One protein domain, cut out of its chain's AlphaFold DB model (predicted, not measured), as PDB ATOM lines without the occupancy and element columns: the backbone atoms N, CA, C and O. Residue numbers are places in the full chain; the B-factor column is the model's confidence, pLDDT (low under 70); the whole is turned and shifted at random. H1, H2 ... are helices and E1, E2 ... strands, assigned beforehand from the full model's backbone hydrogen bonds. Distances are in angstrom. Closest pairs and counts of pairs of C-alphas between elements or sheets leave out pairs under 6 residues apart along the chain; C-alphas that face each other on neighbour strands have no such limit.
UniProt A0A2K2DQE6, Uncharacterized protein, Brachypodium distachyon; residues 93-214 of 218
ATOM      1  N   GLU A  93     119.644 123.704 134.458       53.47
ATOM      2  CA  GLU A  93     119.469 123.226 133.082       53.47
ATOM      3  C   GLU A  93     117.983 123.121 132.705       53.47
ATOM      4  O   GLU A  93     117.627 123.403 131.567       53.47
ATOM      5  N   ASP A  94     117.107 122.851 133.677       56.44
ATOM      6  CA  ASP A  94     115.675 122.682 133.431       56.44
ATOM      7  C   ASP A  94     114.871 123.949 133.752       56.44
ATOM      8  O   ASP A  94     115.032 124.563 134.818       56.44
ATOM      9  N   PHE A  95     113.936 124.300 132.860       58.16
ATOM     10  CA  PHE A  95     112.906 125.293 133.151       58.16
ATOM     11  C   PHE A  95     112.075 124.787 134.338       58.16
ATOM     12  O   PHE A  95     111.407 123.761 134.212       58.16
ATOM     13  N   PRO A  96     112.039 125.486 135.491       56.06
ATOM     14  CA  PRO A  96     111.289 125.014 136.658       56.06
ATOM     15  C   PRO A  96     109.759 125.039 136.457       56.06
ATOM     16  O   PRO A  96     109.008 124.779 137.396       56.06
ATOM     17  N   GLY A  97     109.285 125.367 135.250       57.53
ATOM     18  CA  GLY A  97     107.907 125.735 134.986       57.53
ATOM     19  C   GLY A  97     107.566 127.082 135.623       57.53
ATOM     20  O   GLY A  97     108.204 127.548 136.565       57.53
ATOM     21  N   ILE A  98     106.475 127.697 135.170       55.69
ATOM     22  CA  ILE A  98     105.842 128.827 135.882       55.69
ATOM     23  C   ILE A  98     105.066 128.308 137.127       55.69
ATOM     24  O   ILE A  98     104.299 129.022 137.774       55.69
ATOM     25  N   HIS A  99     105.256 127.036 137.496       39.56
ATOM     26  CA  HIS A  99     104.591 126.387 138.618       39.56
ATOM     27  C   HIS A  99     105.249 126.784 139.938       39.56
ATOM     28  O   HIS A  99     106.144 126.119 140.447       39.56
ATOM     29  N   GLY A 100     104.767 127.885 140.505       42.22
ATOM     30  CA  GLY A 100     105.152 128.297 141.853       42.22
ATOM     31  C   GLY A 100     105.097 129.793 142.108       42.22
ATOM     32  O   GLY A 100     105.770 130.271 143.017       42.22
ATOM     33  N   LEU A 101     104.329 130.553 141.329       41.97
ATOM     34  CA  LEU A 101     104.163 131.965 141.626       41.97
ATOM     35  C   LEU A 101     103.344 132.141 142.888       41.97
ATOM     36  O   LEU A 101     102.207 131.672 142.986       41.97
ATOM     37  N   ALA A 102     103.970 132.813 143.854       42.47
ATOM     38  CA  ALA A 102     103.343 133.267 145.074       42.47
ATOM     39  C   ALA A 102     101.985 133.872 144.723       42.47
ATOM     40  O   ALA A 102     101.904 134.815 143.937       42.47
ATOM     41  N   ALA A 103     100.923 133.289 145.282       42.28
ATOM     42  CA  ALA A 103      99.585 133.824 145.145       42.28
ATOM     43  C   ALA A 103      99.638 135.325 145.445       42.28
ATOM     44  O   ALA A 103     100.095 135.721 146.520       42.28
ATOM     45  N   GLU A 104      99.210 136.137 144.475       48.34
ATOM     46  CA  GLU A 104      99.046 137.580 144.627       48.34
ATOM     47  C   GLU A 104      98.526 137.889 146.036       48.34
ATOM     48  O   GLU A 104      97.469 137.354 146.406       48.34
ATOM     49  N   PRO A 105      99.243 138.687 146.854       50.09
ATOM     50  CA  PRO A 105      98.840 138.897 148.231       50.09
ATOM     51  C   PRO A 105      97.383 139.384 148.259       50.09
ATOM     52  O   PRO A 105      97.050 140.332 147.535       50.09
ATOM     53  N   PRO A 106      96.502 138.768 149.075       51.72
ATOM     54  CA  PRO A 106      95.050 138.973 149.012       51.72
ATOM     55  C   PRO A 106      94.641 140.446 149.019       51.72
ATOM     56  O   PRO A 106      93.714 140.853 148.324       51.72
ATOM     57  N   LEU A 107      95.388 141.264 149.762       54.28
ATOM     58  CA  LEU A 107      95.171 142.698 149.900       54.28
ATOM     59  C   LEU A 107      95.317 143.473 148.583       54.28
ATOM     60  O   LEU A 107      94.571 144.422 148.375       54.28
ATOM     61  N   HIS A 108      96.215 143.076 147.676       49.94
ATOM     62  CA  HIS A 108      96.371 143.746 146.379       49.94
ATOM     63  C   HIS A 108      95.225 143.387 145.429       49.94
ATOM     64  O   HIS A 108      94.624 144.265 144.813       49.94
ATOM     65  N   ARG A 109      94.829 142.106 145.395       51.22
ATOM     66  CA  ARG A 109      93.656 141.658 144.629       51.22
ATOM     67  C   ARG A 109      92.386 142.369 145.097       51.22
ATOM     68  O   ARG A 109      91.542 142.706 144.272       51.22
ATOM     69  N   LEU A 110      92.276 142.634 146.401       53.12
ATOM     70  CA  LEU A 110      91.214 143.452 146.983       53.12
ATOM     71  C   LEU A 110      91.379 144.936 146.616       53.12
ATOM     72  O   LEU A 110      90.406 145.539 146.191       53.12
ATOM     73  N   ALA A 111      92.574 145.527 146.693       54.88
ATOM     74  CA  ALA A 111      92.801 146.934 146.338       54.88
ATOM     75  C   ALA A 111      92.473 147.244 144.866       54.88
ATOM     76  O   ALA A 111      91.797 148.237 144.592       54.88
ATOM     77  N   VAL A 112      92.870 146.365 143.937       55.16
ATOM     78  CA  VAL A 112      92.511 146.454 142.511       55.16
ATOM     79  C   VAL A 112      91.008 146.220 142.314       55.16
ATOM     80  O   VAL A 112      90.357 146.978 141.599       55.16
ATOM     81  N   ARG A 113      90.419 145.219 142.989       54.00
ATOM     82  CA  ARG A 113      88.971 144.923 142.926       54.00
ATOM     83  C   ARG A 113      88.105 146.050 143.496       54.00
ATOM     84  O   ARG A 113      87.013 146.282 142.992       54.00
ATOM     85  N   PHE A 114      88.584 146.751 144.519       53.94
ATOM     86  CA  PHE A 114      87.914 147.892 145.145       53.94
ATOM     87  C   PHE A 114      88.332 149.241 144.537       53.94
ATOM     88  O   PHE A 114      88.022 150.282 145.112       53.94
ATOM     89  N   GLY A 115      89.042 149.246 143.399       53.03
ATOM     90  CA  GLY A 115      89.366 150.460 142.640       53.03
ATOM     91  C   GLY A 115      90.309 151.440 143.345       53.03
ATOM     92  O   GLY A 115      90.380 152.602 142.952       53.03
ATOM     93  N   ARG A 116      91.027 151.000 144.385       51.91
ATOM     94  CA  ARG A 116      91.960 151.846 145.149       51.91
ATOM     95  C   ARG A 116      93.315 152.019 144.460       51.91
ATOM     96  O   ARG A 116      94.043 152.944 144.799       51.91
ATOM     97  N   GLU A 117      93.638 151.156 143.501       55.19
ATOM     98  CA  GLU A 117      94.875 151.196 142.720       55.19
ATOM     99  C   GLU A 117      94.561 150.764 141.279       55.19
ATOM    100  O   GLU A 117      93.906 149.741 141.056       55.19
ATOM    101  N   LEU A 118      94.971 151.560 140.286       59.91
ATOM    102  CA  LEU A 118      94.825 151.169 138.884       59.91
ATOM    103  C   LEU A 118      95.863 150.080 138.580       59.91
ATOM    104  O   LEU A 118      97.030 150.276 138.914       59.91
ATOM    105  N   PRO A 119      95.489 148.968 137.916       63.59
ATOM    106  CA  PRO A 119      96.468 147.966 137.529       63.59
ATOM    107  C   PRO A 119      97.583 148.623 136.704       63.59
ATOM    108  O   PRO A 119      97.261 149.434 135.821       63.59
ATOM    109  N   PRO A 120      98.860 148.285 136.961       70.31
ATOM    110  CA  PRO A 120      99.972 148.814 136.191       70.31
ATOM    111  C   PRO A 120      99.765 148.537 134.709       70.31
ATOM    112  O   PRO A 120      99.232 147.496 134.327       70.31
ATOM    113  N   TRP A 121     100.136 149.499 133.871       75.00
ATOM    114  CA  TRP A 121     100.109 149.327 132.427       75.00
ATOM    115  C   TRP A 121     101.539 149.350 131.904       75.00
ATOM    116  O   TRP A 121     102.360 150.162 132.336       75.00
ATOM    117  N   TRP A 122     101.812 148.437 130.987       83.38
ATOM    118  CA  TRP A 122     103.120 148.157 130.427       83.38
ATOM    119  C   TRP A 122     103.072 148.315 128.922       83.38
ATOM    120  O   TRP A 122     102.109 147.891 128.278       83.38
ATOM    121  N   MET A 123     104.140 148.868 128.362       85.19
ATOM    122  CA  MET A 123     104.379 148.774 126.931       85.19
ATOM    123  C   MET A 123     105.222 147.529 126.676       85.19
ATOM    124  O   MET A 123     106.404 147.491 127.006       85.19
ATOM    125  N   ILE A 124     104.622 146.486 126.121       89.50
ATOM    126  CA  ILE A 124     105.333 145.254 125.795       89.50
ATOM    127  C   ILE A 124     105.776 145.334 124.343       89.50
ATOM    128  O   ILE A 124     104.948 145.404 123.437       89.50
ATOM    129  N   ARG A 125     107.087 145.313 124.122       90.56
ATOM    130  CA  ARG A 125     107.688 145.045 122.817       90.56
ATOM    131  C   ARG A 125     108.083 143.585 122.811       90.56
ATOM    132  O   ARG A 125     108.854 143.173 123.673       90.56
ATOM    133  N   PHE A 126     107.563 142.812 121.870       92.12
ATOM    134  CA  PHE A 126     107.881 141.400 121.762       92.12
ATOM    135  C   PHE A 126     108.256 140.975 120.349       92.12
ATOM    136  O   PHE A 126     107.846 141.597 119.371       92.12
ATOM    137  N   VAL A 127     109.033 139.903 120.267       92.00
ATOM    138  CA  VAL A 127     109.390 139.219 119.024       92.00
ATOM    139  C   VAL A 127     109.395 137.717 119.283       92.00
ATOM    140  O   VAL A 127     109.768 137.270 120.370       92.00
ATOM    141  N   GLN A 128     108.946 136.940 118.307       90.38
ATOM    142  CA  GLN A 128     109.037 135.488 118.351       90.38
ATOM    143  C   GLN A 128     110.423 135.057 117.864       90.38
ATOM    144  O   GLN A 128     110.892 135.524 116.828       90.38
ATOM    145  N   ALA A 129     111.081 134.188 118.623       88.00
ATOM    146  CA  ALA A 129     112.314 133.550 118.201       88.00
ATOM    147  C   ALA A 129     112.025 132.418 117.210       88.00
ATOM    148  O   ALA A 129     111.031 131.698 117.327       88.00
ATOM    149  N   ASN A 130     112.937 132.250 116.258       85.62
ATOM    150  CA  ASN A 130     112.973 131.098 115.372       85.62
ATOM    151  C   ASN A 130     113.310 129.828 116.163       85.62
ATOM    152  O   ASN A 130     113.747 129.880 117.314       85.62
ATOM    153  N   ILE A 131     113.166 128.680 115.502       83.88
ATOM    154  CA  ILE A 131     113.455 127.350 116.058       83.88
ATOM    155  C   ILE A 131     114.885 127.274 116.631       83.88
ATOM    156  O   ILE A 131     115.099 126.642 117.661       83.88
ATOM    157  N   ASP A 132     115.837 127.990 116.028       80.19
ATOM    158  CA  ASP A 132     117.245 128.030 116.447       80.19
ATOM    159  C   ASP A 132     117.530 129.028 117.591       80.19
ATOM    160  O   ASP A 132     118.673 129.193 118.014       80.19
ATOM    161  N   GLY A 133     116.514 129.751 118.081       78.62
ATOM    162  CA  GLY A 133     116.648 130.773 119.128       78.62
ATOM    163  C   GLY A 133     117.066 132.165 118.631       78.62
ATOM    164  O   GLY A 133     117.128 133.113 119.417       78.62
ATOM    165  N   THR A 134     117.320 132.328 117.331       83.88
ATOM    166  CA  THR A 134     117.583 133.636 116.708       83.88
ATOM    167  C   THR A 134     116.288 134.411 116.477       83.88
ATOM    168  O   THR A 134     115.270 133.815 116.138       83.88
ATOM    169  N   TYR A 135     116.325 135.736 116.579       84.81
ATOM    170  CA  TYR A 135     115.191 136.609 116.274       84.81
ATOM    171  C   TYR A 135     115.665 137.846 115.511       84.81
ATOM    172  O   TYR A 135     116.793 138.308 115.692       84.81
ATOM    173  N   GLU A 136     114.797 138.386 114.663       83.00
ATOM    174  CA  GLU A 136     115.101 139.580 113.880       83.00
ATOM    175  C   GLU A 136     114.883 140.855 114.698       83.00
ATOM    176  O   GLU A 136     113.861 141.042 115.361       83.00
ATOM    177  N   GLU A 137     115.851 141.766 114.634       80.94
ATOM    178  CA  GLU A 137     115.842 143.022 115.395       80.94
ATOM    179  C   GLU A 137     114.828 144.049 114.896       80.94
ATOM    180  O   GLU A 137     114.508 144.992 115.619       80.94
ATOM    181  N   ASP A 138     114.309 143.863 113.687       82.88
ATOM    182  CA  ASP A 138     113.362 144.786 113.064       82.88
ATOM    183  C   ASP A 138     111.905 144.309 113.208       82.88
ATOM    184  O   ASP A 138     110.972 145.089 113.033       82.88
ATOM    185  N   MET A 139     111.694 143.060 113.642       85.06
ATOM    186  CA  MET A 139     110.377 142.407 113.724       85.06
ATOM    187  C   MET A 139     109.695 142.547 115.097       85.06
ATOM    188  O   MET A 139     108.842 141.744 115.481       85.06
ATOM    189  N   TRP A 140     110.048 143.579 115.868       88.75
ATOM    190  CA  TRP A 140     109.443 143.814 117.181       88.75
ATOM    191  C   TRP A 140     108.025 144.361 117.057       88.75
ATOM    192  O   TRP A 140     107.805 145.486 116.604       88.75
ATOM    193  N   THR A 141     107.065 143.617 117.590       89.12
ATOM    194  CA  THR A 141     105.673 144.050 117.716       89.12
ATOM    195  C   THR A 141     105.442 144.690 119.078       89.12
ATOM    196  O   THR A 141     105.986 144.248 120.086       89.12
ATOM    197  N   THR A 142     104.630 145.744 119.132       91.06
ATOM    198  CA  THR A 142     104.365 146.475 120.377       91.06
ATOM    199  C   THR A 142     102.894 146.391 120.758       91.06
ATOM    200  O   THR A 142     102.022 146.530 119.900       91.06
ATOM    201  N   PHE A 143     102.602 146.196 122.042       90.31
ATOM    202  CA  PHE A 143     101.244 146.281 122.566       90.31
ATOM    203  C   PHE A 143     101.199 146.758 124.012       90.31
ATOM    204  O   PHE A 143     102.177 146.686 124.751       90.31
ATOM    205  N   GLN A 144     100.029 147.244 124.412       87.44
ATOM    206  CA  GLN A 144      99.778 147.662 125.783       87.44
ATOM    207  C   GLN A 144      99.223 146.486 126.583       87.44
ATOM    208  O   GLN A 144      98.204 145.903 126.211       87.44
ATOM    209  N   PHE A 145      99.884 146.158 127.688       84.25
ATOM    210  CA  PHE A 145      99.442 145.138 128.632       84.25
ATOM    211  C   PHE A 145      99.027 145.792 129.945       84.25
ATOM    212  O   PHE A 145      99.724 146.669 130.453       84.25
ATOM    213  N   ARG A 146      97.899 145.365 130.516       82.75
ATOM    214  CA  ARG A 146      97.398 145.881 131.793       82.75
ATOM    215  C   ARG A 146      97.382 144.768 132.832       82.75
ATOM    216  O   ARG A 146      96.716 143.754 132.651       82.75
ATOM    217  N   GLY A 147      98.078 145.002 133.935       77.50
ATOM    218  CA  GLY A 147      98.280 144.053 135.017       77.50
ATOM    219  C   GLY A 147      99.757 143.768 135.256       77.50
ATOM    220  O   GLY A 147     100.650 144.377 134.673       77.50
ATOM    221  N   ASN A 148     100.004 142.834 136.157       76.88
ATOM    222  CA  ASN A 148     101.331 142.405 136.578       76.88
ATOM    223  C   ASN A 148     101.528 140.889 136.463       76.88
ATOM    224  O   ASN A 148     102.662 140.429 136.495       76.88
ATOM    225  N   SER A 149     100.442 140.130 136.302       80.75
ATOM    226  CA  SER A 149     100.502 138.675 136.241       80.75
ATOM    227  C   SER A 149     101.207 138.191 134.977       80.75
ATOM    228  O   SER A 149     100.756 138.461 133.857       80.75
ATOM    229  N   ILE A 150     102.273 137.421 135.165       82.19
ATOM    230  CA  ILE A 150     103.015 136.770 134.085       82.19
ATOM    231  C   ILE A 150     102.174 135.705 133.374       82.19
ATOM    232  O   ILE A 150     102.306 135.551 132.169       82.19
ATOM    233  N   LEU A 151     101.244 135.037 134.064       80.62
ATOM    234  CA  LEU A 151     100.321 134.079 133.439       80.62
ATOM    235  C   LEU A 151      99.375 134.770 132.450       80.62
ATOM    236  O   LEU A 151      99.187 134.301 131.332       80.62
ATOM    237  N   ASN A 152      98.820 135.926 132.826       83.25
ATOM    238  CA  ASN A 152      97.981 136.703 131.910       83.25
ATOM    239  C   ASN A 152      98.786 137.236 130.722       83.25
ATOM    240  O   ASN A 152      98.282 137.265 129.601       83.25
ATOM    241  N   LEU A 153     100.031 137.659 130.967       86.50
ATOM    242  CA  LEU A 153     100.934 138.089 129.905       86.50
ATOM    243  C   LEU A 153     101.270 136.933 128.954       86.50
ATOM    244  O   LEU A 153     101.275 137.135 127.743       86.50
ATOM    245  N   ARG A 154     101.483 135.729 129.498       86.31
ATOM    246  CA  ARG A 154     101.714 134.498 128.738       86.31
ATOM    247  C   ARG A 154     100.549 134.211 127.803       86.31
ATOM    248  O   ARG A 154     100.759 134.165 126.600       86.31
ATOM    249  N   ASN A 155      99.332 134.127 128.340       84.31
ATOM    250  CA  ASN A 155      98.130 133.828 127.557       84.31
ATOM    251  C   ASN A 155      97.913 134.853 126.427       84.31
ATOM    252  O   ASN A 155      97.529 134.500 125.312       84.31
ATOM    253  N   GLU A 156      98.169 136.139 126.695       88.25
ATOM    254  CA  GLU A 156      98.049 137.183 125.673       88.25
ATOM    255  C   GLU A 156      99.141 137.072 124.600       88.25
ATOM    256  O   GLU A 156      98.872 137.343 123.429       88.25
ATOM    257  N   LEU A 157     100.356 136.657 124.968       88.75
ATOM    258  CA  LEU A 157     101.432 136.401 124.012       88.75
ATOM    259  C   LEU A 157     101.166 135.145 123.182       88.75
ATOM    260  O   LEU A 157     101.275 135.235 121.964       88.75
ATOM    261  N   GLU A 158     100.735 134.038 123.787       87.62
ATOM    262  CA  GLU A 158     100.336 132.803 123.088       87.62
ATOM    263  C   GLU A 158      99.294 133.089 122.007       87.62
ATOM    264  O   GLU A 158      99.456 132.694 120.851       87.62
ATOM    265  N   ARG A 159      98.270 133.878 122.355       86.56
ATOM    266  CA  ARG A 159      97.224 134.307 121.419       86.56
ATOM    267  C   ARG A 159      97.771 135.152 120.267       86.56
ATOM    268  O   ARG A 159      97.240 135.090 119.161       86.56
ATOM    269  N   ARG A 160      98.797 135.971 120.516       87.44
ATOM    270  CA  ARG A 160      99.396 136.870 119.514       87.44
ATOM    271  C   ARG A 160     100.370 136.167 118.584       87.44
ATOM    272  O   ARG A 160     100.389 136.501 117.406       87.44
ATOM    273  N   VAL A 161     101.161 135.228 119.100       85.94
ATOM    274  CA  VAL A 161     102.072 134.413 118.280       85.94
ATOM    275  C   VAL A 161     101.370 133.204 117.653       85.94
ATOM    276  O   VAL A 161     102.001 132.460 116.911       85.94
ATOM    277  N   ALA A 162     100.076 133.009 117.944       82.69
ATOM    278  CA  ALA A 162      99.287 131.852 117.522       82.69
ATOM    279  C   ALA A 162     100.016 130.525 117.809       82.69
ATOM    280  O   ALA A 162     100.006 129.600 116.995       82.69
ATOM    281  N   ALA A 163     100.695 130.459 118.959       74.81
ATOM    282  CA  ALA A 163     101.495 129.303 119.323       74.81
ATOM    283  C   ALA A 163     100.582 128.111 119.629       74.81
ATOM    284  O   ALA A 163      99.637 128.214 120.406       74.81
ATOM    285  N   VAL A 164     100.888 126.974 119.005       69.69
ATOM    286  CA  VAL A 164     100.216 125.687 119.256       69.69
ATOM    287  C   VAL A 164     100.842 124.968 120.460       69.69
ATOM    288  O   VAL A 164     100.218 124.109 121.077       69.69
ATOM    289  N   SER A 165     102.079 125.330 120.792       76.00
ATOM    290  CA  SER A 165     102.880 124.753 121.869       76.00
ATOM    291  C   SER A 165     103.107 125.767 122.982       76.00
ATOM    292  O   SER A 165     102.911 126.968 122.792       76.00
ATOM    293  N   ASP A 166     103.551 125.270 124.134       82.50
ATOM    294  CA  ASP A 166     103.863 126.119 125.275       82.50
ATOM    295  C   ASP A 166     104.995 127.106 124.948       82.50
ATOM    296  O   ASP A 166     105.896 126.805 124.158       82.50
ATOM    297  N   ILE A 167     104.951 128.296 125.549       84.25
ATOM    298  CA  ILE A 167     105.930 129.358 125.288       84.25
ATOM    299  C   ILE A 167     106.760 129.695 126.521       84.25
ATOM    300  O   ILE A 167     106.277 129.671 127.655       84.25
ATOM    301  N   ILE A 168     107.999 130.110 126.280       85.50
ATOM    302  CA  ILE A 168     108.905 130.664 127.281       85.50
ATOM    303  C   ILE A 168     109.111 132.140 126.962       85.50
ATOM    304  O   ILE A 168     109.567 132.519 125.883       85.50
ATOM    305  N   MET A 169     108.772 132.996 127.923       89.00
ATOM    306  CA  MET A 169     108.957 134.438 127.806       89.00
ATOM    307  C   MET A 169     110.304 134.832 128.397       89.00
ATOM    308  O   MET A 169     110.556 134.596 129.578       89.00
ATOM    309  N   CYS A 170     111.151 135.477 127.604       85.62
ATOM    310  CA  CYS A 170     112.468 135.924 128.040       85.62
ATOM    311  C   CYS A 170     112.582 137.444 127.998       85.62
ATOM    312  O   CYS A 170     112.366 138.057 126.955       85.62
ATOM    313  N   VAL A 171     112.984 138.070 129.102       86.62
ATOM    314  CA  VAL A 171     113.294 139.503 129.126       86.62
ATOM    315  C   VAL A 171     114.657 139.747 128.507       86.62
ATOM    316  O   VAL A 171     115.647 139.079 128.818       86.62
ATOM    317  N   ARG A 172     114.706 140.775 127.666       85.06
ATOM    318  CA  ARG A 172     115.928 141.308 127.087       85.06
ATOM    319  C   ARG A 172     116.281 142.639 127.747       85.06
ATOM    320  O   ARG A 172     115.700 143.677 127.440       85.06
ATOM    321  N   ALA A 173     117.284 142.632 128.622       77.19
ATOM    322  CA  ALA A 173     117.733 143.819 129.360       77.19
ATOM    323  C   ALA A 173     118.707 144.737 128.573       77.19
ATOM    324  O   ALA A 173     119.540 145.422 129.165       77.19
ATOM    325  N   GLY A 174     118.630 144.748 127.239       70.25
ATOM    326  CA  GLY A 174     119.505 145.533 126.358       70.25
ATOM    327  C   GLY A 174     119.954 144.764 125.114       70.25
ATOM    328  O   GLY A 174     119.786 143.550 125.028       70.25
ATOM    329  N   ARG A 175     120.551 145.464 124.139       67.06
ATOM    330  CA  ARG A 175     120.869 144.873 122.820       67.06
ATOM    331  C   ARG A 175     121.807 143.660 122.895       67.06
ATOM    332  O   ARG A 175     121.630 142.692 122.168       67.06
ATOM    333  N   PHE A 176     122.765 143.702 123.810       65.56
ATOM    334  CA  PHE A 176     123.744 142.631 124.028       65.56
ATOM    335  C   PHE A 176     123.496 141.864 125.329       65.56
ATOM    336  O   PHE A 176     124.338 141.075 125.754       65.56
ATOM    337  N   ALA A 177     122.370 142.126 125.998       68.88
ATOM    338  CA  ALA A 177     122.011 141.392 127.196       68.88
ATOM    339  C   ALA A 177     121.605 139.969 126.809       68.88
ATOM    340  O   ALA A 177     120.912 139.759 125.810       68.88
ATOM    341  N   ARG A 178     122.021 139.000 127.625       77.94
ATOM    342  CA  ARG A 178     121.507 137.635 127.523       77.94
ATOM    343  C   ARG A 178     120.006 137.634 127.803       77.94
ATOM    344  O   ARG A 178     119.515 138.451 128.582       77.94
ATOM    345  N   LEU A 179     119.301 136.714 127.156       80.69
ATOM    346  CA  LEU A 179     117.892 136.471 127.420       80.69
ATOM    347  C   LEU A 179     117.747 135.824 128.795       80.69
ATOM    348  O   LEU A 179     118.392 134.816 129.078       80.69
ATOM    349  N   THR A 180     116.914 136.422 129.644       79.94
ATOM    350  CA  THR A 180     116.608 135.879 130.969       79.94
ATOM    351  C   THR A 180     115.146 135.448 131.002       79.94
ATOM    352  O   THR A 180     114.273 136.301 130.817       79.94
ATOM    353  N   PRO A 181     114.851 134.160 131.234       82.75
ATOM    354  CA  PRO A 181     113.481 133.675 131.317       82.75
ATOM    355  C   PRO A 181     112.751 134.358 132.476       82.75
ATOM    356  O   PRO A 181     113.282 134.500 133.580       82.75
ATOM    357  N   MET A 182     111.529 134.813 132.217       80.88
ATOM    358  CA  MET A 182     110.676 135.409 133.235       80.88
ATOM    359  C   MET A 182     110.059 134.300 134.081       80.88
ATOM    360  O   MET A 182     109.319 133.462 133.575       80.88
ATOM    361  N   LEU A 183     110.354 134.324 135.378       72.94
ATOM    362  CA  LEU A 183     109.821 133.368 136.354       72.94
ATOM    363  C   LEU A 183     108.909 134.030 137.390       72.94
ATOM    364  O   LEU A 183     108.316 133.339 138.207       72.94
ATOM    365  N   VAL A 184     108.821 135.362 137.375       73.75
ATOM    366  CA  VAL A 184     108.119 136.164 138.380       73.75
ATOM    367  C   VAL A 184     107.211 137.207 137.742       73.75
ATOM    368  O   VAL A 184     107.447 137.645 136.613       73.75
ATOM    369  N   ASP A 185     106.187 137.619 138.489       77.75
ATOM    370  CA  ASP A 185     105.271 138.682 138.088       77.75
ATOM    371  C   ASP A 185     105.986 140.028 137.908       77.75
ATOM    372  O   ASP A 185     107.019 140.323 138.521       77.75
ATOM    373  N   LEU A 186     105.413 140.870 137.050       77.44
ATOM    374  CA  LEU A 186     105.990 142.159 136.703       77.44
ATOM    375  C   LEU A 186     105.925 143.125 137.907       77.44
ATOM    376  O   LEU A 186     104.919 143.180 138.622       77.44
ATOM    377  N   PRO A 187     106.967 143.946 138.139       67.44
ATOM    378  CA  PRO A 187     107.041 144.781 139.332       67.44
ATOM    379  C   PRO A 187     106.041 145.944 139.303       67.44
ATOM    380  O   PRO A 187     105.920 146.674 138.328       67.44
ATOM    381  N   ARG A 188     105.376 146.194 140.433       60.44
ATOM    382  CA  ARG A 188     104.210 147.094 140.566       60.44
ATOM    383  C   ARG A 188     104.401 148.544 140.084       60.44
ATOM    384  O   ARG A 188     103.423 149.202 139.763       60.44
ATOM    385  N   GLY A 189     105.635 149.046 140.009       57.94
ATOM    386  CA  GLY A 189     105.948 150.438 139.645       57.94
ATOM    387  C   GLY A 189     106.089 150.726 138.145       57.94
ATOM    388  O   GLY A 189     106.555 151.802 137.784       57.94
ATOM    389  N   GLY A 190     105.754 149.779 137.267       57.97
ATOM    390  CA  GLY A 190     106.060 149.840 135.834       57.97
ATOM    391  C   GLY A 190     105.198 150.740 134.950       57.97
ATOM    392  O   GLY A 190     105.231 150.551 133.738       57.97
ATOM    393  N   HIS A 191     104.419 151.678 135.497       65.94
ATOM    394  CA  HIS A 191     103.496 152.501 134.707       65.94
ATOM    395  C   HIS A 191     104.211 153.238 133.560       65.94
ATOM    396  O   HIS A 191     104.976 154.172 133.792       65.94
ATOM    397  N   GLY A 192     103.937 152.821 132.320       64.88
ATOM    398  CA  GLY A 192     104.527 153.402 131.107       64.88
ATOM    399  C   GLY A 192     105.930 152.903 130.754       64.88
ATOM    400  O   GLY A 192     106.510 153.357 129.767       64.88
ATOM    401  N   ASN A 193     106.476 151.945 131.508       73.62
ATOM    402  CA  ASN A 193     107.760 151.342 131.178       73.62
ATOM    403  C   ASN A 193     107.625 150.379 129.994       73.62
ATOM    404  O   ASN A 193     106.632 149.662 129.848       73.62
ATOM    405  N   THR A 194     108.667 150.356 129.160       80.12
ATOM    406  CA  THR A 194     108.767 149.424 128.037       80.12
ATOM    407  C   THR A 194     109.533 148.174 128.446       80.12
ATOM    408  O   THR A 194     110.688 148.269 128.861       80.12
ATOM    409  N   LEU A 195     108.906 147.010 128.299       85.12
ATOM    410  CA  LEU A 195     109.551 145.709 128.457       85.12
ATOM    411  C   LEU A 195     109.813 145.091 127.093       85.12
ATOM    412  O   LEU A 195     108.947 145.104 126.222       85.12
ATOM    413  N   TYR A 196     111.007 144.535 126.937       87.25
ATOM    414  CA  TYR A 196     111.428 143.819 125.742       87.25
ATOM    415  C   TYR A 196     111.385 142.326 126.039       87.25
ATOM    416  O   TYR A 196     112.139 141.856 126.896       87.25
ATOM    417  N   ILE A 197     110.499 141.604 125.358       90.12
ATOM    418  CA  ILE A 197     110.255 140.177 125.567       90.12
ATOM    419  C   ILE A 197     110.552 139.403 124.282       90.12
ATOM    420  O   ILE A 197     109.991 139.685 123.231       90.12
ATOM    421  N   VAL A 198     111.412 138.399 124.360       90.00
ATOM    422  CA  VAL A 198     111.595 137.414 123.292       90.00
ATOM    423  C   VAL A 198     110.806 136.169 123.667       90.00
ATOM    424  O   VAL A 198     110.965 135.645 124.770       90.00
ATOM    425  N   VAL A 199     109.930 135.727 122.772       90.25
ATOM    426  CA  VAL A 199     109.102 134.532 122.957       90.25
ATOM    427  C   VAL A 199     109.794 133.359 122.281       90.25
ATOM    428  O   VAL A 199     110.004 133.387 121.072       90.25
ATOM    429  N   VAL A 200     110.138 132.335 123.052       87.50
ATOM    430  CA  VAL A 200     110.744 131.093 122.559       87.50
ATOM    431  C   VAL A 200     109.711 129.978 122.675       87.50
ATOM    432  O   VAL A 200     109.028 129.881 123.693       87.50
ATOM    433  N   ILE A 201     109.562 129.159 121.636       84.50
ATOM    434  CA  ILE A 201     108.643 128.013 121.666       84.50
ATOM    435  C   ILE A 201     109.307 126.873 122.445       84.50
ATOM    436  O   ILE A 201     110.470 126.549 122.191       84.50
ATOM    437  N   SER A 202     108.573 126.260 123.370       81.94
ATOM    438  CA  SER A 202     109.062 125.097 124.109       81.94
ATOM    439  C   SER A 202     109.258 123.883 123.190       81.94
ATOM    440  O   SER A 202     108.523 123.687 122.220       81.94
ATOM    441  N   GLY A 203     110.276 123.076 123.474       75.38
ATOM    442  CA  GLY A 203     110.688 121.924 122.677       75.38
ATOM    443  C   GLY A 203     111.537 122.278 121.456       75.38
ATOM    444  O   GLY A 203     111.830 121.399 120.647       75.38
ATOM    445  N   THR A 204     111.940 123.544 121.295       81.38
ATOM    446  CA  THR A 204     112.830 123.966 120.202       81.38
ATOM    447  C   THR A 204     114.299 124.005 120.640       81.38
ATOM    448  O   THR A 204     114.583 124.233 121.815       81.38
ATOM    449  N   PRO A 205     115.267 123.849 119.718       79.19
ATOM    450  CA  PRO A 205     116.687 124.093 119.998       79.19
ATOM    451  C   PRO A 205     116.963 125.464 120.634       79.19
ATOM    452  O   PRO A 205     117.873 125.597 121.452       79.19
ATOM    453  N   GLY A 206     116.149 126.472 120.309       75.00
ATOM    454  CA  GLY A 206     116.197 127.790 120.932       75.00
ATOM    455  C   GLY A 206     115.953 127.775 122.443       75.00
ATOM    456  O   GLY A 206     116.532 128.602 123.144       75.00
ATOM    457  N   GLU A 207     115.164 126.829 122.963       76.69
ATOM    458  CA  GLU A 207     114.997 126.618 124.409       76.69
ATOM    459  C   GLU A 207     116.274 126.067 125.049       76.69
ATOM    460  O   GLU A 207     116.675 126.551 126.101       76.69
ATOM    461  N   ALA A 208     116.960 125.120 124.404       71.19
ATOM    462  CA  ALA A 208     118.202 124.541 124.930       71.19
ATOM    463  C   ALA A 208     119.342 125.573 125.052       71.19
ATOM    464  O   ALA A 208     120.287 125.387 125.818       71.19
ATOM    465  N   ALA A 209     119.257 126.680 124.310       71.50
ATOM    466  CA  ALA A 209     120.173 127.809 124.430       71.50
ATOM    467  C   ALA A 209     119.820 128.768 125.587       71.50
ATOM    468  O   ALA A 209     120.612 129.670 125.889       71.50
ATOM    469  N   LEU A 210     118.649 128.619 126.223       72.25
ATOM    470  CA  LEU A 210     118.205 129.474 127.322       72.25
ATOM    471  C   LEU A 210     118.842 129.088 128.645       72.25
ATOM    472  O   LEU A 210     119.157 127.937 128.925       72.25
ATOM    473  N   TRP A 211     119.040 130.123 129.460       67.50
ATOM    474  CA  TRP A 211     119.727 130.013 130.725       67.50
ATOM    475  C   TRP A 211     118.777 130.273 131.909       67.50
ATOM    476  O   TRP A 211     118.429 131.424 132.171       67.50
ATOM    477  N   PHE A 212     118.380 129.226 132.651       63.38
ATOM    478  CA  PHE A 212     117.505 129.355 133.823       63.38
ATOM    479  C   PHE A 212     118.302 129.662 135.098       63.38
ATOM    480  O   PHE A 212     119.223 128.950 135.495       63.38
ATOM    481  N   SER A 213     117.939 130.760 135.764       58.22
ATOM    482  CA  SER A 213     118.528 131.133 137.054       58.22
ATOM    483  C   SER A 213     117.897 130.312 138.179       58.22
ATOM    484  O   SER A 213     116.670 130.258 138.284       58.22
ATOM    485  N   ASN A 214     118.707 129.704 139.051       59.81
ATOM    486  CA  ASN A 214     118.193 129.017 140.234       59.81
ATOM    487  C   ASN A 214     117.874 130.020 141.351       59.81
ATOM    488  O   ASN A 214     118.722 130.336 142.180       59.81
TER     489      ASN A 214
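This is residues 93 to 214 of the 218 residues of an uncharacterized protein of Brachypodium distachyon (UniProt A0A2K2DQE6). A strongly twisted sheet of five strands has one helix, H2, packed over one face, in two layers; the small H1 lies away from this body at one end of the longest axis, and the short H3 only grazes the sheet. The printed part has 122 residues, with three named helices and five named strands in the order H1 E1 E2 H2 E3 E4 E5 H3; under half of the residues are in these elements, and the class is mixed, helices and strands. The sheet runs E2 E1 E5 E3 E4 and is mixed. The whole is compact, with a radius of gyration of the C-alphas of 14.9 A and spans of 45 by 30 by 28 A.

H1, residues 106 to 113, begins at C-alpha 106 (95.050, 138.973, 149.012). E1, residues 121 to 128, is 21.7 A long, and E2, residues 141 to 146, 16.4 A. H2, residues 150 to 161, is 16.0 A long. E3 is residues 167 to 172, E4 179 to 181, and E5, 194 to 201, is 22.3 A long. H3, residues 205 to 208, ends at C-alpha 208 (118.202, 124.541, 124.930).

E1 and E5 are parallel, with N 125 and O 195 2.8 A apart. E1 and E2 form an antiparallel hairpin, with N 124 and O 143 at 2.8 A. E5 and E3 are antiparallel, with N 170 and O 198 at 2.8 A. E3 and E4 form a hairpin, with N 171 and O 180 at 2.8 A. E2, H2 and E3 make a split strand-helix-strand unit, two strands running the same way with E1 and E5 between them; its crossover is right-handed. The closest C-alphas of H2 and E3 are those of Glu 158 and Ile 167, 6.9 A. H1 is not on the sheet. In H1 and H2 every O i to N i+4 pair is within hydrogen-bond range; H3 is too short for one.

The C-alphas farthest apart, of Phe 114 and Asp 132, are 45.6 A apart. The printed part has no cut. The links E1 to E2 and E4 to E5 are long. The mean pLDDT of the printed part is 73.8; 41 residues are under 70, among them 93 to 119.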